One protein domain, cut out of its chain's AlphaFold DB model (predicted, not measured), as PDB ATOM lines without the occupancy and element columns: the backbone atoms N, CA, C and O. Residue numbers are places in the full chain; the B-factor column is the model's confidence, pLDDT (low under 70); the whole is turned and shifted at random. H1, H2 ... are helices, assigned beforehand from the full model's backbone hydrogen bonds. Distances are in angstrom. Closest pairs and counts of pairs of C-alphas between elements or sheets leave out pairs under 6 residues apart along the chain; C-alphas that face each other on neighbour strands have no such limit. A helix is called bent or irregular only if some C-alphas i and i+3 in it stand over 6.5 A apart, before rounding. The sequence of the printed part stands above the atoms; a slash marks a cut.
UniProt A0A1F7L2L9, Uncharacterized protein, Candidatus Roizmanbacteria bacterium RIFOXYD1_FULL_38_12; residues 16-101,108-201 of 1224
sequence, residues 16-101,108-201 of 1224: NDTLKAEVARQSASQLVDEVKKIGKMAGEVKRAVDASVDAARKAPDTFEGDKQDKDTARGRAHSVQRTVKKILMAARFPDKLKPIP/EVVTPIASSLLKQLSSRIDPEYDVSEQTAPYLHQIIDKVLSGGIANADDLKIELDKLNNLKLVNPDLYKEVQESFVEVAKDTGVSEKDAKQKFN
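Overview. This is residues 16 to 101 and 108 to 201 of the 1224 residues of an uncharacterized protein of Candidatus Roizmanbacteria bacterium RIFOXYD1_FULL_38_12 (UniProt A0A1F7L2L9). A compact cluster of mostly crossed helices has short H5 in its middle, with bent H2, H3 and H4 packed round it. H8 lies beside H4 and has H6 and H9 on it, while H1 sits at the end of H3. The printed part has 180 residues with nine named helices, H1 to H9 in order, and no named strand: all helix. The radius of gyration of the C-alphas is 15.9 A; the spans are 47 by 43 by 24 A.

Arrangement. H1, residues 16 to 23, touches residues 86 to 90 of H3, residues 73 to 91, with Val 23 and Ala 90 the closest C-alphas, 6.3 A. H2, residues 28 to 56, is one helix by its hydrogen bonds but bent: C-alphas 37 and 40 are 7.3 A apart, and arms H2a, residues 28 to 37, and H2b, residues 40 to 56, stand at 54 degrees. H5, residues 136 to 146, touches residues 77 to 84 of H3 at a steep tilt of 47 degrees, closest C-alphas Gln 81 and Ala 136, 4.9 A. H4, residues 112 to 124, and H8, residues 172 to 188, touch, closest C-alphas Gln 120 and Ser 181, 5.3 A. H6, residues 154 to 162, touches residues 179 to 186 of H8 at 8 degrees, opposite ways, closest C-alphas Ala 154 and Ala 186, 5.4 A. H7, residues 165 to 170, touches H8 only at the corner; H9, residues 193 to 199, touches residues 183 to 187 of H8. Every O i to N i+4 pair is within hydrogen-bond range except in H7, 1 of 2.

Along the chain. H1 begins at C-alpha 16 (38.900, -13.429, 17.742). H3 is 27.5 A long, H8 24.5 A, H2b 24.4 A. H9 ends at C-alpha 199 (36.540, 19.945, 5.920).

Size, cuts and confidence. Residues 102 to 107 are not printed; C-alphas 101 and 108 are 11.2 A apart. The links H2 to H3 and H4 to H5 are long. Residues 93 to 101 and 108 to 112 are among those with pLDDT under 70.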
ATOM      1  N   ASN A  16      38.216 -14.592  17.185       68.12
ATOM      2  CA  ASN A  16      38.900 -13.429  17.742       68.12
ATOM      3  C   ASN A  16      40.019 -13.823  18.734       68.12
ATOM      4  O   ASN A  16      41.124 -13.292  18.650       68.12
ATOM      5  N   ASP A  17      39.809 -14.812  19.612       74.81
ATOM      6  CA  ASP A  17      40.857 -15.318  20.519       74.81
ATOM      7  C   ASP A  17      42.014 -15.976  19.759       74.81
ATOM      8  O   ASP A  17      43.186 -15.777  20.099       74.81
ATOM      9  N   THR A  18      41.708 -16.702  18.678       80.25
ATOM     10  CA  THR A  18      42.742 -17.272  17.802       80.25
ATOM     11  C   THR A  18      43.528 -16.187  17.064       80.25
ATOM     12  O   THR A  18      44.756 -16.264  17.003       80.25
ATOM     13  N   LEU A  19      42.861 -15.125  16.594       78.94
ATOM     14  CA  LEU A  19      43.506 -13.976  15.958       78.94
ATOM     15  C   LEU A  19      44.346 -13.168  16.956       78.94
ATOM     16  O   LEU A  19      45.463 -12.782  16.619       78.94
ATOM     17  N   LYS A  20      43.886 -12.970  18.201       78.50
ATOM     18  CA  LYS A  20      44.683 -12.338  19.275       78.50
ATOM     19  C   LYS A  20      45.974 -13.113  19.526       78.50
ATOM     20  O   LYS A  20      47.042 -12.505  19.634       78.50
ATOM     21  N   ALA A  21      45.888 -14.443  19.589       78.50
ATOM     22  CA  ALA A  21      47.045 -15.312  19.766       78.50
ATOM     23  C   ALA A  21      47.990 -15.295  18.549       78.50
ATOM     24  O   ALA A  21      49.207 -15.308  18.725       78.50
ATOM     25  N   GLU A  22      47.456 -15.226  17.326       79.69
ATOM     26  CA  GLU A  22      48.234 -15.129  16.083       79.69
ATOM     27  C   GLU A  22      48.977 -13.784  15.994       79.69
ATOM     28  O   GLU A  22      50.197 -13.760  15.831       79.69
ATOM     29  N   VAL A  23      48.280 -12.671  16.243       79.06
ATOM     30  CA  VAL A  23      48.857 -11.316  16.309       79.06
ATOM     31  C   VAL A  23      49.873 -11.192  17.452       79.06
ATOM     32  O   VAL A  23      50.763 -10.353  17.409       79.06
ATOM     33  N   ALA A  24      49.781 -11.993  18.519       75.25
ATOM     34  CA  ALA A  24      50.807 -12.064  19.573       75.25
ATOM     35  C   ALA A  24      52.117 -12.722  19.148       75.25
ATOM     36  O   ALA A  24      53.127 -12.501  19.809       75.25
ATOM     37  N   ARG A  25      52.117 -13.469  18.045       76.81
ATOM     38  CA  ARG A  25      53.289 -14.194  17.542       76.81
ATOM     39  C   ARG A  25      53.926 -13.541  16.312       76.81
ATOM     40  O   ARG A  25      54.984 -13.996  15.891       76.81
ATOM     41  N   GLN A  26      53.297 -12.514  15.736       74.06
ATOM     42  CA  GLN A  26      53.759 -11.830  14.525       74.06
ATOM     43  C   GLN A  26      54.438 -10.491  14.848       74.06
ATOM     44  O   GLN A  26      54.014  -9.761  15.743       74.06
ATOM     45  N   SER A  27      55.496 -10.169  14.104       72.62
ATOM     46  CA  SER A  27      56.195  -8.876  14.162       72.62
ATOM     47  C   SER A  27      55.489  -7.796  13.328       72.62
ATOM     48  O   SER A  27      54.714  -8.103  12.420       72.62
ATOM     49  N   ALA A  28      55.795  -6.520  13.599       66.62
ATOM     50  CA  ALA A  28      55.266  -5.378  12.845       66.62
ATOM     51  C   ALA A  28      55.529  -5.502  11.331       66.62
ATOM     52  O   ALA A  28      54.632  -5.261  10.526       66.62
ATOM     53  N   SER A  29      56.734  -5.932  10.936       65.56
ATOM     54  CA  SER A  29      57.106  -6.133   9.528       65.56
ATOM     55  C   SER A  29      56.298  -7.253   8.867       65.56
ATOM     56  O   SER A  29      55.816  -7.079   7.750       65.56
ATOM     57  N   GLN A  30      56.059  -8.362   9.574       75.38
ATOM     58  CA  GLN A  30      55.233  -9.469   9.075       75.38
ATOM     59  C   GLN A  30      53.773  -9.053   8.847       75.38
ATOM     60  O   GLN A  30      53.181  -9.447   7.843       75.38
ATOM     61  N   LEU A  31      53.203  -8.231   9.735       76.12
ATOM     62  CA  LEU A  31      51.844  -7.701   9.574       76.12
ATOM     63  C   LEU A  31      51.743  -6.735   8.380       76.12
ATOM     64  O   LEU A  31      50.785  -6.806   7.611       76.12
ATOM     65  N   VAL A  32      52.747  -5.874   8.181       74.94
ATOM     66  CA  VAL A  32      52.822  -4.968   7.018       74.94
ATOM     67  C   VAL A  32      52.951  -5.750   5.705       74.94
ATOM     68  O   VAL A  32      52.317  -5.399   4.707       74.94
ATOM     69  N   ASP A  33      53.727  -6.833   5.690       78.69
ATOM     70  CA  ASP A  33      53.858  -7.694   4.514       78.69
ATOM     71  C   ASP A  33      52.558  -8.448   4.187       78.69
ATOM     72  O   ASP A  33      52.252  -8.647   3.007       78.69
ATOM     73  N   GLU A  34      51.763  -8.843   5.190       82.81
ATOM     74  CA  GLU A  34      50.433  -9.442   4.975       82.81
ATOM     75  C   GLU A  34      49.469  -8.461   4.282       82.81
ATOM     76  O   GLU A  34      48.796  -8.846   3.320       82.81
ATOM     77  N   VAL A  35      49.465  -7.182   4.683       83.38
ATOM     78  CA  VAL A  35      48.657  -6.122   4.041       83.38
ATOM     79  C   VAL A  35      48.991  -5.970   2.569       83.38
ATOM     80  O   VAL A  35      48.092  -5.937   1.724       83.38
ATOM     81  N   LYS A  36      50.286  -5.908   2.251       83.25
ATOM     82  CA  LYS A  36      50.752  -5.729   0.872       83.25
ATOM     83  C   LYS A  36      50.427  -6.947   0.012       83.25
ATOM     84  O   LYS A  36      49.995  -6.795  -1.129       83.25
ATOM     85  N   LYS A  37      50.575  -8.160   0.559       85.69
ATOM     86  CA  LYS A  37      50.255  -9.414  -0.146       85.69
ATOM     87  C   LYS A  37      48.770  -9.533  -0.486       85.69
ATOM     88  O   LYS A  37      48.445 -10.059  -1.550       85.69
ATOM     89  N   ILE A  38      47.874  -9.037   0.374       90.69
ATOM     90  CA  ILE A  38      46.425  -9.147   0.154       90.69
ATOM     91  C   ILE A  38      45.853  -8.048  -0.760       90.69
ATOM     92  O   ILE A  38      44.711  -8.158  -1.204       90.69
ATOM     93  N   GLY A  39      46.639  -7.022  -1.117       88.62
ATOM     94  CA  GLY A  39      46.156  -5.846  -1.853       88.62
ATOM     95  C   GLY A  39      45.499  -6.142  -3.206       88.62
ATOM     96  O   GLY A  39      44.481  -5.534  -3.537       88.62
ATOM     97  N   LYS A  40      46.002  -7.126  -3.969       89.69
ATOM     98  CA  LYS A  40      45.359  -7.544  -5.230       89.69
ATOM     99  C   LYS A  40      43.957  -8.118  -4.983       89.69
ATOM    100  O   LYS A  40      43.018  -7.740  -5.678       89.69
ATOM    101  N   MET A  41      43.814  -8.974  -3.967       90.56
ATOM    102  CA  MET A  41      42.527  -9.573  -3.593       90.56
ATOM    103  C   MET A  41      41.563  -8.510  -3.057       90.56
ATOM    104  O   MET A  41      40.408  -8.485  -3.469       90.56
ATOM    105  N   ALA A  42      42.037  -7.590  -2.210       91.06
ATOM    106  CA  ALA A  42      41.231  -6.479  -1.703       91.06
ATOM    107  C   ALA A  42      40.693  -5.598  -2.840       91.06
ATOM    108  O   ALA A  42      39.512  -5.259  -2.842       91.06
ATOM    109  N   GLY A  43      41.516  -5.299  -3.851       90.75
ATOM    110  CA  GLY A  43      41.092  -4.548  -5.032       90.75
ATOM    111  C   GLY A  43      40.053  -5.275  -5.896       90.75
ATOM    112  O   GLY A  43      39.140  -4.633  -6.412       90.75
ATOM    113  N   GLU A  44      40.164  -6.597  -6.055       90.00
ATOM    114  CA  GLU A  44      39.177  -7.414  -6.780       90.00
ATOM    115  C   GLU A  44      37.840  -7.489  -6.031       90.00
ATOM    116  O   GLU A  44      36.788  -7.268  -6.631       90.00
ATOM    117  N   VAL A  45      37.883  -7.724  -4.716       90.62
ATOM    118  CA  VAL A  45      36.692  -7.758  -3.854       90.62
ATOM    119  C   VAL A  45      36.020  -6.385  -3.831       90.62
ATOM    120  O   VAL A  45      34.811  -6.305  -4.027       90.62
ATOM    121  N   LYS A  46      36.789  -5.293  -3.700       92.19
ATOM    122  CA  LYS A  46      36.258  -3.922  -3.750       92.19
ATOM    123  C   LYS A  46      35.506  -3.650  -5.051       92.19
ATOM    124  O   LYS A  46      34.396  -3.144  -5.000       92.19
ATOM    125  N   ARG A  47      36.074  -4.016  -6.209       90.69
ATOM    126  CA  ARG A  47      35.404  -3.833  -7.511       90.69
ATOM    127  C   ARG A  47      34.100  -4.619  -7.607       90.69
ATOM    128  O   ARG A  47      33.157  -4.120  -8.205       90.69
ATOM    129  N   ALA A  48      34.047  -5.822  -7.035       86.12
ATOM    130  CA  ALA A  48      32.821  -6.615  -7.000       86.12
ATOM    131  C   ALA A  48      31.744  -5.967  -6.111       86.12
ATOM    132  O   ALA A  48      30.582  -5.910  -6.508       86.12
ATOM    133  N   VAL A  49      32.130  -5.430  -4.946       87.31
ATOM    134  CA  VAL A  49      31.209  -4.688  -4.068       87.31
ATOM    135  C   VAL A  49      30.745  -3.396  -4.736       87.31
ATOM    136  O   VAL A  49      29.542  -3.171  -4.813       87.31
ATOM    137  N   ASP A  50      31.664  -2.594  -5.279       88.75
ATOM    138  CA  ASP A  50      31.351  -1.343  -5.979       88.75
ATOM    139  C   ASP A  50      30.401  -1.599  -7.161       88.75
ATOM    140  O   ASP A  50      29.367  -0.948  -7.256       88.75
ATOM    141  N   ALA A  51      30.669  -2.609  -7.999       86.06
ATOM    142  CA  ALA A  51      29.793  -2.960  -9.120       86.06
ATOM    143  C   ALA A  51      28.383  -3.384  -8.667       86.06
ATOM    144  O   ALA A  51      27.400  -3.055  -9.328       86.06
ATOM    145  N   SER A  52      28.267  -4.091  -7.539       82.75
ATOM    146  CA  SER A  52      26.970  -4.456  -6.953       82.75
ATOM    147  C   SER A  52      26.230  -3.240  -6.397       82.75
ATOM    148  O   SER A  52      25.026  -3.100  -6.614       82.75
ATOM    149  N   VAL A  53      26.934  -2.348  -5.697       84.44
ATOM    150  CA  VAL A  53      26.360  -1.116  -5.142       84.44
ATOM    151  C   VAL A  53      25.902  -0.190  -6.268       84.44
ATOM    152  O   VAL A  53      24.792   0.330  -6.204       84.44
ATOM    153  N   ASP A  54      26.684  -0.053  -7.337       83.56
ATOM    154  CA  ASP A  54      26.327   0.768  -8.497       83.56
ATOM    155  C   ASP A  54      25.127   0.183  -9.268       83.56
ATOM    156  O   ASP A  54      24.276   0.933  -9.750       83.56
ATOM    157  N   ALA A  55      25.011  -1.150  -9.351       76.50
ATOM    158  CA  ALA A  55      23.919  -1.824 -10.057       76.50
ATOM    159  C   ALA A  55      22.606  -1.902  -9.254       76.50
ATOM    160  O   ALA A  55      21.527  -1.739  -9.825       76.50
ATOM    161  N   ALA A  56      22.675  -2.166  -7.946       66.75
ATOM    162  CA  ALA A  56      21.515  -2.497  -7.110       66.75
ATOM    163  C   ALA A  56      21.271  -1.515  -5.952       66.75
ATOM    164  O   ALA A  56      20.335  -1.708  -5.177       66.75
ATOM    165  N   ARG A  57      22.112  -0.479  -5.795       69.69
ATOM    166  CA  ARG A  57      22.155   0.411  -4.615       69.69
ATOM    167  C   ARG A  57      22.292  -0.334  -3.275       69.69
ATOM    168  O   ARG A  57      21.983   0.232  -2.231       69.69
ATOM    169  N   LYS A  58      22.766  -1.586  -3.295       70.50
ATOM    170  CA  LYS A  58      23.007  -2.438  -2.120       70.50
ATOM    171  C   LYS A  58      24.235  -3.329  -2.360       70.50
ATOM    172  O   LYS A  58      24.479  -3.781  -3.480       70.50
ATOM    173  N   ALA A  59      25.006  -3.576  -1.302       71.44
ATOM    174  CA  ALA A  59      26.111  -4.534  -1.304       71.44
ATOM    175  C   ALA A  59      25.608  -5.983  -1.507       71.44
ATOM    176  O   ALA A  59      24.464  -6.278  -1.150       71.44
ATOM    177  N   PRO A  60      26.436  -6.904  -2.032       69.88
ATOM    178  CA  PRO A  60      26.040  -8.300  -2.171       69.88
ATOM    179  C   PRO A  60      25.893  -8.950  -0.787       69.88
ATOM    180  O   PRO A  60      26.783  -8.824   0.061       69.88
ATOM    181  N   ASP A  61      24.782  -9.663  -0.563       68.56
ATOM    182  CA  ASP A  61      24.487 -10.304   0.728       68.56
ATOM    183  C   ASP A  61      25.533 -11.380   1.082       68.56
ATOM    184  O   ASP A  61      25.936 -11.499   2.236       68.56
ATOM    185  N   THR A  62      26.049 -12.109   0.083       78.88
ATOM    186  CA  THR A  62      27.183 -13.040   0.226       78.88
ATOM    187  C   THR A  62      27.989 -13.138  -1.075       78.88
ATOM    188  O   THR A  62      27.450 -12.930  -2.161       78.88
ATOM    189  N   PHE A  63      29.285 -13.457  -0.980       87.31
ATOM    190  CA  PHE A  63      30.121 -13.783  -2.142       87.31
ATOM    191  C   PHE A  63      29.999 -15.269  -2.514       87.31
ATOM    192  O   PHE A  63      29.851 -16.123  -1.638       87.31
ATOM    193  N   GLU A  64      30.118 -15.594  -3.804       83.50
ATOM    194  CA  GLU A  64      30.084 -16.983  -4.284       83.50
ATOM    195  C   GLU A  64      31.370 -17.766  -3.947       83.50
ATOM    196  O   GLU A  64      32.491 -17.248  -4.049       83.50
ATOM    197  N   GLY A  65      31.204 -19.046  -3.594       86.06
ATOM    198  CA  GLY A  65      32.288 -20.010  -3.366       86.06
ATOM    199  C   GLY A  65      32.557 -20.368  -1.899       86.06
ATOM    200  O   GLY A  65      31.822 -19.972  -0.992       86.06
ATOM    201  N   ASP A  66      33.606 -21.163  -1.677       79.31
ATOM    202  CA  ASP A  66      34.024 -21.647  -0.356       79.31
ATOM    203  C   ASP A  66      34.904 -20.610   0.367       79.31
ATOM    204  O   ASP A  66      35.859 -20.067  -0.185       79.31
ATOM    205  N   LYS A  67      34.607 -20.369   1.645       84.56
ATOM    206  CA  LYS A  67      35.340 -19.460   2.535       84.56
ATOM    207  C   LYS A  67      36.801 -19.893   2.768       84.56
ATOM    208  O   LYS A  67      37.635 -19.043   3.072       84.56
ATOM    209  N   GLN A  68      37.115 -21.186   2.636       84.44
ATOM    210  CA  GLN A  68      38.474 -21.729   2.795       84.44
ATOM    211  C   GLN A  68      39.287 -21.738   1.490       84.44
ATOM    212  O   GLN A  68      40.517 -21.822   1.538       84.44
ATOM    213  N   ASP A  69      38.632 -21.620   0.332       85.81
ATOM    214  CA  ASP A  69      39.289 -21.632  -0.977       85.81
ATOM    215  C   ASP A  69      39.600 -20.206  -1.457       85.81
ATOM    216  O   ASP A  69      38.723 -19.477  -1.932       85.81
ATOM    217  N   LYS A  70      40.878 -19.818  -1.361       82.38
ATOM    218  CA  LYS A  70      41.386 -18.475  -1.698       82.38
ATOM    219  C   LYS A  70      41.224 -18.093  -3.172       82.38
ATOM    220  O   LYS A  70      41.354 -16.909  -3.483       82.38
ATOM    221  N   ASP A  71      40.931 -19.047  -4.054       83.50
ATOM    222  CA  ASP A  71      40.710 -18.780  -5.477       83.50
ATOM    223  C   ASP A  71      39.243 -18.443  -5.798       83.50
ATOM    224  O   ASP A  71      38.940 -17.936  -6.887       83.50
ATOM    225  N   THR A  72      38.326 -18.612  -4.841       88.19
ATOM    226  CA  THR A  72      36.920 -18.202  -4.973       88.19
ATOM    227  C   THR A  72      36.687 -16.751  -4.533       88.19
ATOM    228  O   THR A  72      37.502 -16.153  -3.826       88.19
ATOM    229  N   ALA A  73      35.560 -16.151  -4.939       85.31
ATOM    230  CA  ALA A  73      35.221 -14.782  -4.542       85.31
ATOM    231  C   ALA A  73      35.045 -14.662  -3.018       85.31
ATOM    232  O   ALA A  73      35.560 -13.716  -2.416       85.31
ATOM    233  N   ARG A  74      34.400 -15.655  -2.389       90.00
ATOM    234  CA  ARG A  74      34.212 -15.707  -0.936       90.00
ATOM    235  C   ARG A  74      35.509 -15.928  -0.166       90.00
ATOM    236  O   ARG A  74      35.759 -15.215   0.803       90.00
ATOM    237  N   GLY A  75      36.379 -16.841  -0.602       89.12
ATOM    238  CA  GLY A  75      37.669 -17.045   0.063       89.12
ATOM    239  C   GLY A  75      38.617 -15.847  -0.061       89.12
ATOM    240  O   GLY A  75      39.335 -15.533   0.897       89.12
ATOM    241  N   ARG A  76      38.579 -15.102  -1.181       91.62
ATOM    242  CA  ARG A  76      39.272 -13.804  -1.305       91.62
ATOM    243  C   ARG A  76      38.725 -12.773  -0.319       91.62
ATOM    244  O   ARG A  76      39.510 -12.172   0.412       91.62
ATOM    245  N   ALA A  77      37.403 -12.592  -0.262       91.19
ATOM    246  CA  ALA A  77      36.766 -11.625   0.636       91.19
ATOM    247  C   ALA A  77      37.043 -11.943   2.114       91.19
ATOM    248  O   ALA A  77      37.439 -11.059   2.878       91.19
ATOM    249  N   HIS A  78      36.966 -13.220   2.496       92.44
ATOM    250  CA  HIS A  78      37.306 -13.654   3.845       92.44
ATOM    251  C   HIS A  78      38.794 -13.460   4.180       92.44
ATOM    252  O   HIS A  78      39.132 -13.034   5.285       92.44
ATOM    253  N   SER A  79      39.704 -13.700   3.230       90.50
ATOM    254  CA  SER A  79      41.141 -13.461   3.440       90.50
ATOM    255  C   SER A  79      41.452 -11.976   3.679       90.50
ATOM    256  O   SER A  79      42.269 -11.642   4.544       90.50
ATOM    257  N   VAL A  80      40.769 -11.075   2.962       93.12
ATOM    258  CA  VAL A  80      40.860  -9.619   3.168       93.12
ATOM    259  C   VAL A  80      40.300  -9.239   4.540       93.12
ATOM    260  O   VAL A  80      40.986  -8.569   5.310       93.12
ATOM    261  N   GLN A  81      39.110  -9.739   4.890       93.94
ATOM    262  CA  GLN A  81      38.475  -9.526   6.193       93.94
ATOM    263  C   GLN A  81      39.386  -9.942   7.349       93.94
ATOM    264  O   GLN A  81      39.648  -9.146   8.251       93.94
ATOM    265  N   ARG A  82      39.926 -11.165   7.306       92.25
ATOM    266  CA  ARG A  82      40.817 -11.686   8.347       92.25
ATOM    267  C   ARG A  82      42.068 -10.822   8.505       92.25
ATOM    268  O   ARG A  82      42.461 -10.528   9.631       92.25
ATOM    269  N   THR A  83      42.664 -10.382   7.396       90.50
ATOM    270  CA  THR A  83      43.862  -9.526   7.406       90.50
ATOM    271  C   THR A  83      43.571  -8.169   8.053       90.50
ATOM    272  O   THR A  83      44.299  -7.751   8.950       90.50
ATOM    273  N   VAL A  84      42.465  -7.513   7.682       91.00
ATOM    274  CA  VAL A  84      42.039  -6.231   8.276       91.00
ATOM    275  C   VAL A  84      41.778  -6.363   9.776       91.00
ATOM    276  O   VAL A  84      42.277  -5.544  10.551       91.00
ATOM    277  N   LYS A  85      41.070  -7.422  10.205       91.81
ATOM    278  CA  LYS A  85      40.825  -7.686  11.633       91.81
ATOM    279  C   LYS A  85      42.138  -7.806  12.407       91.81
ATOM    280  O   LYS A  85      42.301  -7.132  13.421       91.81
ATOM    281  N   LYS A  86      43.113  -8.575  11.900       87.31
ATOM    282  CA  LYS A  86      44.437  -8.713  12.536       87.31
ATOM    283  C   LYS A  86      45.132  -7.369  12.758       87.31
ATOM    284  O   LYS A  86      45.715  -7.165  13.820       87.31
ATOM    285  N   ILE A  87      45.078  -6.456  11.789       84.94
ATOM    286  CA  ILE A  87      45.795  -5.172  11.871       84.94
ATOM    287  C   ILE A  87      45.117  -4.214  12.832       84.94
ATOM    288  O   ILE A  87      45.800  -3.595  13.642       84.94
ATOM    289  N   LEU A  88      43.786  -4.120  12.794       86.50
ATOM    290  CA  LEU A  88      43.044  -3.305  13.756       86.50
ATOM    291  C   LEU A  88      43.260  -3.820  15.183       86.50
ATOM    292  O   LEU A  88      43.466  -3.034  16.103       86.50
ATOM    293  N   MET A  89      43.320  -5.142  15.364       84.50
ATOM    294  CA  MET A  89      43.669  -5.749  16.649       84.50
ATOM    295  C   MET A  89      45.115  -5.458  17.057       84.50
ATOM    296  O   MET A  89      45.358  -5.167  18.224       84.50
ATOM    297  N   ALA A  90      46.073  -5.506  16.126       79.81
ATOM    298  CA  ALA A  90      47.462  -5.138  16.395       79.81
ATOM    299  C   ALA A  90      47.596  -3.658  16.788       79.81
ATOM    300  O   ALA A  90      48.345  -3.344  17.710       79.81
ATOM    301  N   ALA A  91      46.826  -2.768  16.153       75.69
ATOM    302  CA  ALA A  91      46.807  -1.331  16.423       75.69
ATOM    303  C   ALA A  91      46.262  -0.963  17.811       75.69
ATOM    304  O   ALA A  91      46.686   0.045  18.378       75.69
ATOM    305  N   ARG A  92      45.423  -1.818  18.416       74.38
ATOM    306  CA  ARG A  92      44.981  -1.670  19.817       74.38
ATOM    307  C   ARG A  92      46.103  -1.914  20.842       74.38
ATOM    308  O   ARG A  92      45.938  -1.552  22.005       74.38
ATOM    309  N   PHE A  93      47.241  -2.496  20.441       66.81
ATOM    310  CA  PHE A  93      48.394  -2.754  21.314       66.81
ATOM    311  C   PHE A  93      49.626  -1.943  20.860       66.81
ATOM    312  O   PHE A  93      50.304  -2.336  19.907       66.81
ATOM    313  N   PRO A  94      49.981  -0.839  21.549       52.59
ATOM    314  CA  PRO A  94      50.973   0.137  21.074       52.59
ATOM    315  C   PRO A  94      52.415  -0.393  20.922       52.59
ATOM    316  O   PRO A  94      53.248   0.277  20.312       52.59
ATOM    317  N   ASP A  95      52.725  -1.590  21.428       54.34
ATOM    318  CA  ASP A  95      54.060  -2.198  21.341       54.34
ATOM    319  C   ASP A  95      54.272  -3.094  20.109       54.34
ATOM    320  O   ASP A  95      55.404  -3.479  19.831       54.34
ATOM    321  N   LYS A  96      53.220  -3.401  19.335       54.91
ATOM    322  CA  LYS A  96      53.302  -4.337  18.194       54.91
ATOM    323  C   LYS A  96      53.486  -3.704  16.818       54.91
ATOM    324  O   LYS A  96      53.791  -4.425  15.875       54.91
ATOM    325  N   LEU A  97      53.307  -2.388  16.689       53.22
ATOM    326  CA  LEU A  97      53.457  -1.655  15.422       53.22
ATOM    327  C   LEU A  97      54.719  -0.777  15.364       53.22
ATOM    328  O   LEU A  97      54.921  -0.059  14.388       53.22
ATOM    329  N   LYS A  98      55.585  -0.827  16.387       49.56
ATOM    330  CA  LYS A  98      56.873  -0.117  16.376       49.56
ATOM    331  C   LYS A  98      57.869  -0.862  15.467       49.56
ATOM    332  O   LYS A  98      57.961  -2.087  15.573       49.56
ATOM    333  N   PRO A  99      58.633  -0.171  14.603       46.22
ATOM    334  CA  PRO A  99      59.733  -0.802  13.881       46.22
ATOM    335  C   PRO A  99      60.794  -1.303  14.874       46.22
ATOM    336  O   PRO A  99      61.173  -0.590  15.805       46.22
ATOM    337  N   ILE A 100      61.256  -2.544  14.692       45.31
ATOM    338  CA  ILE A 100      62.347  -3.123  15.486       45.31
ATOM    339  C   ILE A 100      63.649  -2.423  15.059       45.31
ATOM    340  O   ILE A 100      63.942  -2.395  13.862       45.31
ATOM    341  N   PRO A 101      64.441  -1.846  15.982       38.03
ATOM    342  CA  PRO A 101      65.709  -1.226  15.620       38.03
ATOM    343  C   PRO A 101      66.706  -2.302  15.172       38.03
ATOM    344  O   PRO A 101      67.144  -3.108  15.990       38.03
ATOM    345  N   GLU A 108      61.171   4.620   7.219       46.75
ATOM    346  CA  GLU A 108      60.143   5.021   8.190       46.75
ATOM    347  C   GLU A 108      58.785   4.899   7.484       46.75
ATOM    348  O   GLU A 108      58.387   5.763   6.710       46.75
ATOM    349  N   VAL A 109      58.116   3.757   7.652       52.59
ATOM    350  CA  VAL A 109      56.893   3.428   6.898       52.59
ATOM    351  C   VAL A 109      55.631   4.075   7.496       52.59
ATOM    352  O   VAL A 109      54.609   4.158   6.822       52.59
ATOM    353  N   VAL A 110      55.677   4.573   8.735       56.53
ATOM    354  CA  VAL A 110      54.496   5.095   9.443       56.53
ATOM    355  C   VAL A 110      54.787   6.510   9.941       56.53
ATOM    356  O   VAL A 110      55.513   6.696  10.914       56.53
ATOM    357  N   THR A 111      54.229   7.516   9.267       62.72
ATOM    358  CA  THR A 111      54.253   8.914   9.728       62.72
ATOM    359  C   THR A 111      53.518   9.058  11.080       62.72
ATOM    360  O   THR A 111      52.661   8.233  11.410       62.72
ATOM    361  N   PRO A 112      53.776  10.104  11.888       65.62
ATOM    362  CA  PRO A 112      53.019  10.351  13.125       65.62
ATOM    363  C   PRO A 112      51.496  10.398  12.901       65.62
ATOM    364  O   PRO A 112      50.721   9.895  13.714       65.62
ATOM    365  N   ILE A 113      51.085  10.916  11.740       70.12
ATOM    366  CA  ILE A 113      49.695  10.967  11.266       70.12
ATOM    367  C   ILE A 113      49.156   9.559  11.002       70.12
ATOM    368  O   ILE A 113      48.068   9.220  11.459       70.12
ATOM    369  N   ALA A 114      49.938   8.714  10.328       68.44
ATOM    370  CA  ALA A 114      49.603   7.318  10.073       68.44
ATOM    371  C   ALA A 114      49.412   6.513  11.373       68.44
ATOM    372  O   ALA A 114      48.463   5.734  11.499       68.44
ATOM    373  N   SER A 115      50.269   6.746  12.371       70.81
ATOM    374  CA  SER A 115      50.137   6.121  13.689       70.81
ATOM    375  C   SER A 115      48.919   6.635  14.463       70.81
ATOM    376  O   SER A 115      48.267   5.835  15.136       70.81
ATOM    377  N   SER A 116      48.604   7.935  14.385       78.94
ATOM    378  CA  SER A 116      47.389   8.477  15.012       78.94
ATOM    379  C   SER A 116      46.133   7.908  14.348       78.94
ATOM    380  O   SER A 116      45.238   7.427  15.040       78.94
ATOM    381  N   LEU A 117      46.100   7.822  13.014       82.44
ATOM    382  CA  LEU A 117      44.943   7.293  12.296       82.44
ATOM    383  C   LEU A 117      44.666   5.821  12.602       82.44
ATOM    384  O   LEU A 117      43.524   5.475  12.894       82.44
ATOM    385  N   LEU A 118      45.682   4.951  12.604       81.75
ATOM    386  CA  LEU A 118      45.478   3.547  12.992       81.75
ATOM    387  C   LEU A 118      44.970   3.420  14.427       81.75
ATOM    388  O   LEU A 118      44.123   2.571  14.699       81.75
ATOM    389  N   LYS A 119      45.447   4.280  15.333       82.38
ATOM    390  CA  LYS A 119      44.976   4.308  16.717       82.38
ATOM    391  C   LYS A 119      43.500   4.705  16.784       82.38
ATOM    392  O   LYS A 119      42.730   3.958  17.381       82.38
ATOM    393  N   GLN A 120      43.109   5.800  16.127       86.94
ATOM    394  CA  GLN A 120      41.723   6.286  16.097       86.94
ATOM    395  C   GLN A 120      40.772   5.253  15.477       86.94
ATOM    396  O   GLN A 120      39.785   4.873  16.112       86.94
ATOM    397  N   LEU A 121      41.136   4.698  14.314       86.38
ATOM    398  CA  LEU A 121      40.375   3.629  13.660       86.38
ATOM    399  C   LEU A 121      40.230   2.413  14.579       86.38
ATOM    400  O   LEU A 121      39.134   1.897  14.748       86.38
ATOM    401  N   SER A 122      41.310   1.977  15.231       84.88
ATOM    402  CA  SER A 122      41.263   0.812  16.118       84.88
ATOM    403  C   SER A 122      40.437   1.033  17.389       84.88
ATOM    404  O   SER A 122      39.900   0.066  17.931       84.88
ATOM    405  N   SER A 123      40.329   2.274  17.877       83.94
ATOM    406  CA  SER A 123      39.531   2.606  19.064       83.94
ATOM    407  C   SER A 123      38.038   2.742  18.782       83.94
ATOM    408  O   SER A 123      37.244   2.531  19.692       83.94
ATOM    409  N   ARG A 124      37.676   3.081  17.541       85.75
ATOM    410  CA  ARG A 124      36.298   3.361  17.120       85.75
ATOM    411  C   ARG A 124      35.645   2.204  16.374       85.75
ATOM    412  O   ARG A 124      34.449   2.005  16.498       85.75
ATOM    413  N   ILE A 125      36.444   1.419  15.651       89.06
ATOM    414  CA  ILE A 125      35.985   0.262  14.879       89.06
ATOM    415  C   ILE A 125      36.232  -0.999  15.702       89.06
ATOM    416  O   ILE A 125      37.378  -1.293  16.066       89.06
ATOM    417  N   ASP A 126      35.179  -1.764  15.974       84.19
ATOM    418  CA  ASP A 126      35.257  -3.113  16.514       84.19
ATOM    419  C   ASP A 126      35.547  -4.134  15.397       84.19
ATOM    420  O   ASP A 126      34.701  -4.375  14.532       84.19
ATOM    421  N   PRO A 127      36.725  -4.794  15.400       83.56
ATOM    422  CA  PRO A 127      37.054  -5.819  14.415       83.56
ATOM    423  C   PRO A 127      36.037  -6.963  14.350       83.56
ATOM    424  O   PRO A 127      35.954  -7.641  13.327       83.56
ATOM    425  N   GLU A 128      35.301  -7.237  15.427       79.69
ATOM    426  CA  GLU A 128      34.343  -8.337  15.478       79.69
ATOM    427  C   GLU A 128      33.062  -8.008  14.710       79.69
ATOM    428  O   GLU A 128      32.689  -8.781  13.822       79.69
ATOM    429  N   TYR A 129      32.478  -6.841  14.984       79.44
ATOM    430  CA  TYR A 129      31.151  -6.448  14.507       79.44
ATOM    431  C   TYR A 129      31.184  -5.565  13.257       79.44
ATOM    432  O   TYR A 129      30.362  -5.745  12.361       79.44
ATOM    433  N   ASP A 130      32.170  -4.676  13.140       82.81
ATOM    434  CA  ASP A 130      32.175  -3.655  12.088       82.81
ATOM    435  C   ASP A 130      32.891  -4.116  10.810       82.81
ATOM    436  O   ASP A 130      32.670  -3.573   9.728       82.81
ATOM    437  N   VAL A 131      33.744  -5.145  10.900       89.75
ATOM    438  CA  VAL A 131      34.557  -5.640   9.774       89.75
ATOM    439  C   VAL A 131      33.937  -6.898   9.161       89.75
ATOM    440  O   VAL A 131      34.224  -8.033   9.563       89.75
ATOM    441  N   SER A 132      33.117  -6.699   8.133       92.00
ATOM    442  CA  SER A 132      32.501  -7.739   7.295       92.00
ATOM    443  C   SER A 132      33.310  -8.028   6.019       92.00
ATOM    444  O   SER A 132      34.245  -7.303   5.681       92.00
ATOM    445  N   GLU A 133      32.948  -9.083   5.279       92.06
ATOM    446  CA  GLU A 133      33.551  -9.400   3.970       92.06
ATOM    447  C   GLU A 133      33.352  -8.258   2.946       92.06
ATOM    448  O   GLU A 133      34.207  -8.045   2.087       92.06
ATOM    449  N   GLN A 134      32.263  -7.487   3.064       91.06
ATOM    450  CA  GLN A 134      31.929  -6.360   2.184       91.06
ATOM    451  C   GLN A 134      32.633  -5.051   2.576       91.06
ATOM    452  O   GLN A 134      32.975  -4.253   1.705       91.06
ATOM    453  N   THR A 135      32.856  -4.810   3.871       92.62
ATOM    454  CA  THR A 135      33.441  -3.554   4.385       92.62
ATOM    455  C   THR A 135      34.967  -3.607   4.497       92.62
ATOM    456  O   THR A 135      35.644  -2.597   4.288       92.62
ATOM    457  N   ALA A 136      35.534  -4.793   4.737       93.25
ATOM    458  CA  ALA A 136      36.973  -5.019   4.821       93.25
ATOM    459  C   ALA A 136      37.814  -4.451   3.659       93.25
ATOM    460  O   ALA A 136      38.853  -3.861   3.952       93.25
ATOM    461  N   PRO A 137      37.444  -4.560   2.364       94.25
ATOM    462  CA  PRO A 137      38.256  -3.984   1.286       94.25
ATOM    463  C   PRO A 137      38.420  -2.457   1.378       94.25
ATOM    464  O   PRO A 137      39.470  -1.935   1.004       94.25
ATOM    465  N   TYR A 138      37.423  -1.737   1.900       93.19
ATOM    466  CA  TYR A 138      37.502  -0.286   2.094       93.19
ATOM    467  C   TYR A 138      38.448   0.071   3.244       93.19
ATOM    468  O   TYR A 138      39.283   0.962   3.107       93.19
ATOM    469  N   LEU A 139      38.382  -0.675   4.350       91.69
ATOM    470  CA  LEU A 139      39.313  -0.517   5.468       91.69
ATOM    471  C   LEU A 139      40.743  -0.917   5.081       91.69
ATOM    472  O   LEU A 139      41.691  -0.245   5.478       91.69
ATOM    473  N   HIS A 140      40.908  -1.961   4.260       93.38
ATOM    474  CA  HIS A 140      42.205  -2.344   3.698       93.38
ATOM    475  C   HIS A 140      42.818  -1.202   2.886       93.38
ATOM    476  O   HIS A 140      43.984  -0.901   3.104       93.38
ATOM    477  N   GLN A 141      42.045  -0.521   2.029       90.62
ATOM    478  CA  GLN A 141      42.544   0.622   1.255       90.62
ATOM    479  C   GLN A 141      43.118   1.718   2.164       90.62
ATOM    480  O   GLN A 141      44.213   2.216   1.901       90.62
ATOM    481  N   ILE A 142      42.404   2.082   3.236       88.31
ATOM    482  CA  ILE A 142      42.870   3.095   4.193       88.31
ATOM    483  C   ILE A 142      44.155   2.607   4.867       88.31
ATOM    484  O   ILE A 142      45.161   3.309   4.869       88.31
ATOM    485  N   ILE A 143      44.144   1.382   5.393       88.00
ATOM    486  CA  ILE A 143      45.278   0.793   6.112       88.00
ATOM    487  C   ILE A 143      46.514   0.674   5.207       88.00
ATOM    488  O   ILE A 143      47.611   1.012   5.634       88.00
ATOM    489  N   ASP A 144      46.363   0.248   3.954       86.25
ATOM    490  CA  ASP A 144      47.461   0.142   2.988       86.25
ATOM    491  C   ASP A 144      48.046   1.519   2.644       86.25
ATOM    492  O   ASP A 144      49.266   1.684   2.597       86.25
ATOM    493  N   LYS A 145      47.202   2.548   2.485       82.62
ATOM    494  CA  LYS A 145      47.657   3.935   2.280       82.62
ATOM    495  C   LYS A 145      48.398   4.491   3.483       82.62
ATOM    496  O   LYS A 145      49.428   5.144   3.322       82.62
ATOM    497  N   VAL A 146      47.924   4.171   4.679       79.31
ATOM    498  CA  VAL A 146      48.582   4.529   5.932       79.31
ATOM    499  C   VAL A 146      49.947   3.846   6.054       79.31
ATOM    500  O   VAL A 146      50.951   4.509   6.303       79.31
ATOM    501  N   LEU A 147      50.010   2.538   5.799       75.62
ATOM    502  CA  LEU A 147      51.227   1.722   5.869       75.62
ATOM    503  C   LEU A 147      52.144   1.856   4.643       75.62
ATOM    504  O   LEU A 147      53.154   1.165   4.554       75.62
ATOM    505  N   SER A 148      51.809   2.692   3.666       73.38
ATOM    506  CA  SER A 148      52.691   3.029   2.539       73.38
ATOM    507  C   SER A 148      53.178   4.477   2.588       73.38
ATOM    508  O   SER A 148      53.906   4.895   1.690       73.38
ATOM    509  N   GLY A 149      52.812   5.230   3.635       67.44
ATOM    510  CA  GLY A 149      53.150   6.648   3.779       67.44
ATOM    511  C   GLY A 149      52.377   7.567   2.827       67.44
ATOM    512  O   GLY A 149      52.788   8.699   2.607       67.44
ATOM    513  N   GLY A 150      51.264   7.097   2.252       70.75
ATOM    514  CA  GLY A 150      50.436   7.852   1.308       70.75
ATOM    515  C   GLY A 150      49.522   8.901   1.948       70.75
ATOM    516  O   GLY A 150      48.776   9.549   1.221       70.75
ATOM    517  N   ILE A 151      49.557   9.045   3.278       78.81
ATOM    518  CA  ILE A 151      48.805  10.047   4.043       78.81
ATOM    519  C   ILE A 151      49.805  10.869   4.862       78.81
ATOM    520  O   ILE A 151      50.362  10.384   5.854       78.81
ATOM    521  N   ALA A 152      50.051  12.105   4.431       72.50
ATOM    522  CA  ALA A 152      51.042  13.002   5.018       72.50
ATOM    523  C   ALA A 152      50.433  14.290   5.597       72.50
ATOM    524  O   ALA A 152      51.108  14.989   6.349       72.50
ATOM    525  N   ASN A 153      49.184  14.621   5.270       79.06
ATOM    526  CA  ASN A 153      48.495  15.806   5.780       79.06
ATOM    527  C   ASN A 153      46.961  15.623   5.785       79.06
ATOM    528  O   ASN A 153      46.423  14.599   5.360       79.06
ATOM    529  N   ALA A 154      46.244  16.641   6.268       77.81
ATOM    530  CA  ALA A 154      44.784  16.634   6.325       77.81
ATOM    531  C   ALA A 154      44.089  16.701   4.945       77.81
ATOM    532  O   ALA A 154      42.916  16.344   4.852       77.81
ATOM    533  N   ASP A 155      44.759  17.165   3.882       80.31
ATOM    534  CA  ASP A 155      44.222  17.106   2.512       80.31
ATOM    535  C   ASP A 155      44.241  15.670   1.970       80.31
ATOM    536  O   ASP A 155      43.257  15.232   1.374       80.31
ATOM    537  N   ASP A 156      45.290  14.897   2.265       82.69
ATOM    538  CA  ASP A 156      45.378  13.480   1.887       82.69
ATOM    539  C   ASP A 156      44.268  12.649   2.553       82.69
ATOM    540  O   ASP A 156      43.652  11.795   1.912       82.69
ATOM    541  N   LEU A 157      43.954  12.943   3.823       83.50
ATOM    542  CA  LEU A 157      42.815  12.346   4.535       83.50
ATOM    543  C   LEU A 157      41.491  12.649   3.827       83.50
ATOM    544  O   LEU A 157      40.651  11.765   3.677       83.50
ATOM    545  N   LYS A 158      41.291  13.888   3.365       84.06
ATOM    546  CA  LYS A 158      40.063  14.271   2.660       84.06
ATOM    547  C   LYS A 158      39.940  13.541   1.321       84.06
ATOM    548  O   LYS A 158      38.882  12.985   1.032       84.06
ATOM    549  N   ILE A 159      41.034  13.459   0.563       85.19
ATOM    550  CA  ILE A 159      41.091  12.719  -0.706       85.19
ATOM    551  C   ILE A 159      40.757  11.237  -0.501       85.19
ATOM    552  O   ILE A 159      40.045  10.655  -1.319       85.19
ATOM    553  N   GLU A 160      41.257  10.604   0.564       86.25
ATOM    554  CA  GLU A 160      40.927   9.204   0.843       86.25
ATOM    555  C   GLU A 160      39.489   9.026   1.341       86.25
ATOM    556  O   GLU A 160      38.833   8.089   0.896       86.25
ATOM    557  N   LEU A 161      38.946   9.937   2.159       86.44
ATOM    558  CA  LEU A 161      37.539   9.871   2.578       86.44
ATOM    559  C   LEU A 161      36.580   9.985   1.382       86.44
ATOM    560  O   LEU A 161      35.602   9.240   1.300       86.44
ATOM    561  N   ASP A 162      36.877  10.866   0.423       83.00
ATOM    562  CA  ASP A 162      36.050  11.056  -0.774       83.00
ATOM    563  C   ASP A 162      36.049   9.809  -1.686       83.00
ATOM    564  O   ASP A 162      35.079   9.556  -2.405       83.00
ATOM    565  N   LYS A 163      37.086   8.959  -1.618       85.31
ATOM    566  CA  LYS A 163      37.131   7.659  -2.320       85.31
ATOM    567  C   LYS A 163      36.288   6.569  -1.646       85.31
ATOM    568  O   LYS A 163      36.110   5.499  -2.231       85.31
ATOM    569  N   LEU A 164      35.762   6.823  -0.447       87.69
ATOM    570  CA  LEU A 164      34.958   5.884   0.343       87.69
ATOM    571  C   LEU A 164      33.447   6.137   0.221       87.69
ATOM    572  O   LEU A 164      32.679   5.608   1.018       87.69
ATOM    573  N   ASN A 165      32.983   6.895  -0.777       83.25
ATOM    574  CA  ASN A 165      31.551   7.184  -0.960       83.25
ATOM    575  C   ASN A 165      30.670   5.923  -1.026       83.25
ATOM    576  O   ASN A 165      29.564   5.926  -0.490       83.25
ATOM    577  N   ASN A 166      31.166   4.825  -1.602       86.12
ATOM    578  CA  ASN A 166      30.426   3.561  -1.625       86.12
ATOM    579  C   ASN A 166      30.356   2.893  -0.245       86.12
ATOM    580  O   ASN A 166      29.350   2.261   0.061       86.12
ATOM    581  N   LEU A 167      31.342   3.102   0.637       87.94
ATOM    582  CA  LEU A 167      31.269   2.624   2.021       87.94
ATOM    583  C   LEU A 167      30.091   3.266   2.765       87.94
ATOM    584  O   LEU A 167      29.414   2.567   3.508       87.94
ATOM    585  N   LYS A 168      29.776   4.541   2.494       87.00
ATOM    586  CA  LYS A 168      28.590   5.221   3.048       87.00
ATOM    587  C   LYS A 168      27.277   4.516   2.689       87.00
ATOM    588  O   LYS A 168      26.333   4.568   3.466       87.00
ATOM    589  N   LEU A 169      27.209   3.871   1.522       83.19
ATOM    590  CA  LEU A 169      26.040   3.101   1.080       83.19
ATOM    591  C   LEU A 169      26.051   1.662   1.619       83.19
ATOM    592  O   LEU A 169      24.992   1.103   1.883       83.19
ATOM    593  N   VAL A 170      27.237   1.063   1.776       85.44
ATOM    594  CA  VAL A 170      27.412  -0.312   2.276       85.44
ATOM    595  C   VAL A 170      27.191  -0.394   3.789       85.44
ATOM    596  O   VAL A 170      26.532  -1.315   4.260       85.44
ATOM    597  N   ASN A 171      27.760   0.544   4.548       88.25
ATOM    598  CA  ASN A 171      27.644   0.638   6.000       88.25
ATOM    599  C   ASN A 171      27.795   2.119   6.439       88.25
ATOM    600  O   ASN A 171      28.924   2.600   6.596       88.25
ATOM    601  N   PRO A 172      26.673   2.851   6.612       87.19
ATOM    602  CA  PRO A 172      26.683   4.266   6.992       87.19
ATOM    603  C   PRO A 172      27.360   4.539   8.340       87.19
ATOM    604  O   PRO A 172      28.052   5.548   8.475       87.19
ATOM    605  N   ASP A 173      27.194   3.637   9.309       84.69
ATOM    606  CA  ASP A 173      27.733   3.790  10.662       84.69
ATOM    607  C   ASP A 173      29.258   3.640  10.660       84.69
ATOM    608  O   ASP A 173      29.973   4.501  11.169       84.69
ATOM    609  N   LEU A 174      29.785   2.625   9.964       88.88
ATOM    610  CA  LEU A 174      31.230   2.462   9.787       88.88
ATOM    611  C   LEU A 174      31.848   3.634   9.010       88.88
ATOM    612  O   LEU A 174      32.948   4.081   9.334       88.88
ATOM    613  N   TYR A 175      31.157   4.153   7.989       90.69
ATOM    614  CA  TYR A 175      31.615   5.349   7.281       90.69
ATOM    615  C   TYR A 175      31.717   6.553   8.225       90.69
ATOM    616  O   TYR A 175      32.711   7.279   8.174       90.69
ATOM    617  N   LYS A 176      30.729   6.737   9.109       87.69
ATOM    618  CA  LYS A 176      30.733   7.798  10.120       87.69
ATOM    619  C   LYS A 176      31.900   7.640  11.100       87.69
ATOM    620  O   LYS A 176      32.604   8.614  11.345       87.69
ATOM    621  N   GLU A 177      32.187   6.432  11.582       89.88
ATOM    622  CA  GLU A 177      33.337   6.192  12.471       89.88
ATOM    623  C   GLU A 177      34.687   6.462  11.786       89.88
ATOM    624  O   GLU A 177      35.608   7.021  12.393       89.88
ATOM    625  N   VAL A 178      34.818   6.125  10.497       89.06
ATOM    626  CA  VAL A 178      36.002   6.475   9.690       89.06
ATOM    627  C   VAL A 178      36.112   7.994   9.516       89.06
ATOM    628  O   VAL A 178      37.192   8.558   9.693       89.06
ATOM    629  N   GLN A 179      35.001   8.667   9.215       89.94
ATOM    630  CA  GLN A 179      34.924  10.120   9.055       89.94
ATOM    631  C   GLN A 179      35.305  10.855  10.351       89.94
ATOM    632  O   GLN A 179      36.130  11.769  10.318       89.94
ATOM    633  N   GLU A 180      34.782  10.427  11.501       88.25
ATOM    634  CA  GLU A 180      35.134  10.979  12.816       88.25
ATOM    635  C   GLU A 180      36.592  10.687  13.197       88.25
ATOM    636  O   GLU A 180      37.277  11.557  13.735       88.25
ATOM    637  N   SER A 181      37.108   9.502  12.849       89.50
ATOM    638  CA  SER A 181      38.532   9.184  13.023       89.50
ATOM    639  C   SER A 181      39.420  10.156  12.239       89.50
ATOM    640  O   SER A 181      40.454  10.586  12.742       89.50
ATOM    641  N   PHE A 182      39.020  10.545  11.025       90.00
ATOM    642  CA  PHE A 182      39.782  11.485  10.195       90.00
ATOM    643  C   PHE A 182      39.736  12.914  10.758       90.00
ATOM    644  O   PHE A 182      40.751  13.612  10.706       90.00
ATOM    645  N   VAL A 183      38.609  13.336  11.348       86.94
ATOM    646  CA  VAL A 183      38.489  14.626  12.054       86.94
ATOM    647  C   VAL A 183      39.449  14.692  13.243       86.94
ATOM    648  O   VAL A 183      40.178  15.675  13.376       86.94
ATOM    649  N   GLU A 184      39.498  13.650  14.077       86.81
ATOM    650  CA  GLU A 184      40.412  13.608  15.228       86.81
ATOM    651  C   GLU A 184      41.884  13.628  14.798       86.81
ATOM    652  O   GLU A 184      42.684  14.374  15.360       86.81
ATOM    653  N   VAL A 185      42.247  12.911  13.731       86.56
ATOM    654  CA  VAL A 185      43.622  12.948  13.203       86.56
ATOM    655  C   VAL A 185      43.965  14.318  12.613       86.56
ATOM    656  O   VAL A 185      45.087  14.794  12.769       86.56
ATOM    657  N   ALA A 186      43.019  14.995  11.958       84.56
ATOM    658  CA  ALA A 186      43.252  16.345  11.457       84.56
ATOM    659  C   ALA A 186      43.474  17.351  12.600       84.56
ATOM    660  O   ALA A 186      44.368  18.198  12.493       84.56
ATOM    661  N   LYS A 187      42.751  17.209  13.721       85.69
ATOM    662  CA  LYS A 187      43.000  17.982  14.950       85.69
ATOM    663  C   LYS A 187      44.410  17.738  15.488       85.69
ATOM    664  O   LYS A 187      45.120  18.701  15.779       85.69
ATOM    665  N   ASP A 188      44.859  16.482  15.509       79.62
ATOM    666  CA  ASP A 188      46.221  16.119  15.926       79.62
ATOM    667  C   ASP A 188      47.315  16.742  15.033       79.62
ATOM    668  O   ASP A 188      48.454  16.908  15.467       79.62
ATOM    669  N   THR A 189      46.980  17.132  13.796       75.25
ATOM    670  CA  THR A 189      47.897  17.817  12.861       75.25
ATOM    671  C   THR A 189      47.873  19.345  12.940       75.25
ATOM    672  O   THR A 189      48.543  20.007  12.148       75.25
ATOM    673  N   GLY A 190      47.132  19.920  13.893       74.94
ATOM    674  CA  GLY A 190      47.048  21.369  14.105       74.94
ATOM    675  C   GLY A 190      45.935  22.076  13.324       74.94
ATOM    676  O   GLY A 190      45.910  23.306  13.296       74.94
ATOM    677  N   VAL A 191      45.006  21.336  12.705       82.12
ATOM    678  CA  VAL A 191      43.776  21.908  12.129       82.12
ATOM    679  C   VAL A 191      42.798  22.211  13.267       82.12
ATOM    680  O   VAL A 191      42.606  21.378  14.151       82.12
ATOM    681  N   SER A 192      42.175  23.395  13.271       81.25
ATOM    682  CA  SER A 192      41.183  23.729  14.302       81.25
ATOM    683  C   SER A 192      39.992  22.763  14.235       81.25
ATOM    684  O   SER A 192      39.637  22.287  13.159       81.25
ATOM    685  N   GLU A 193      39.352  22.460  15.367       78.69
ATOM    686  CA  GLU A 193      38.215  21.523  15.406       78.69
ATOM    687  C   GLU A 193      37.084  21.937  14.452       78.69
ATOM    688  O   GLU A 193      36.521  21.093  13.754       78.69
ATOM    689  N   LYS A 194      36.825  23.245  14.362       78.88
ATOM    690  CA  LYS A 194      35.850  23.829  13.440       78.88
ATOM    691  C   LYS A 194      36.240  23.590  11.980       78.88
ATOM    692  O   LYS A 194      35.414  23.120  11.200       78.88
ATOM    693  N   ASP A 195      37.495  23.860  11.619       79.12
ATOM    694  CA  ASP A 195      37.979  23.669  10.248       79.12
ATOM    695  C   ASP A 195      38.051  22.180   9.877       79.12
ATOM    696  O   ASP A 195      37.761  21.817   8.740       79.12
ATOM    697  N   ALA A 196      38.381  21.298  10.827       82.31
ATOM    698  CA  ALA A 196      38.401  19.852  10.622       82.31
ATOM    699  C   ALA A 196      36.984  19.306  10.381       82.31
ATOM    700  O   ALA A 196      36.743  18.657   9.363       82.31
ATOM    701  N   LYS A 197      36.015  19.624  11.248       81.94
ATOM    702  CA  LYS A 197      34.614  19.203  11.067       81.94
ATOM    703  C   LYS A 197      34.011  19.747   9.774       81.94
ATOM    704  O   LYS A 197      33.371  18.994   9.041       81.94
ATOM    705  N   GLN A 198      34.293  21.008   9.437       82.38
ATOM    706  CA  GLN A 198      33.865  21.606   8.172       82.38
ATOM    707  C   GLN A 198      34.505  20.903   6.965       82.38
ATOM    708  O   GLN A 198      33.814  20.584   6.001       82.38
ATOM    709  N   LYS A 199      35.809  20.605   7.014       80.81
ATOM    710  CA  LYS A 199      36.540  19.945   5.920       80.81
ATOM    711  C   LYS A 199      36.052  18.524   5.648       80.81
ATOM    712  O   LYS A 199      36.028  18.092   4.493       80.81
ATOM    713  N   PHE A 200      35.645  17.801   6.688       84.25
ATOM    714  CA  PHE A 200      35.132  16.440   6.564       84.25
ATOM    715  C   PHE A 200      33.602  16.355   6.503       84.25
ATOM    716  O   PHE A 200      33.108  15.242   6.429       84.25
ATOM    717  N   ASN A 201      32.849  17.464   6.441       78.56
ATOM    718  CA  ASN A 201      31.372  17.490   6.424       78.56
ATOM    719  C   ASN A 201      30.717  16.771   7.625       78.56
ATOM    720  O   ASN A 201      29.770  16.001   7.452       78.56
TER     721      ASN A 201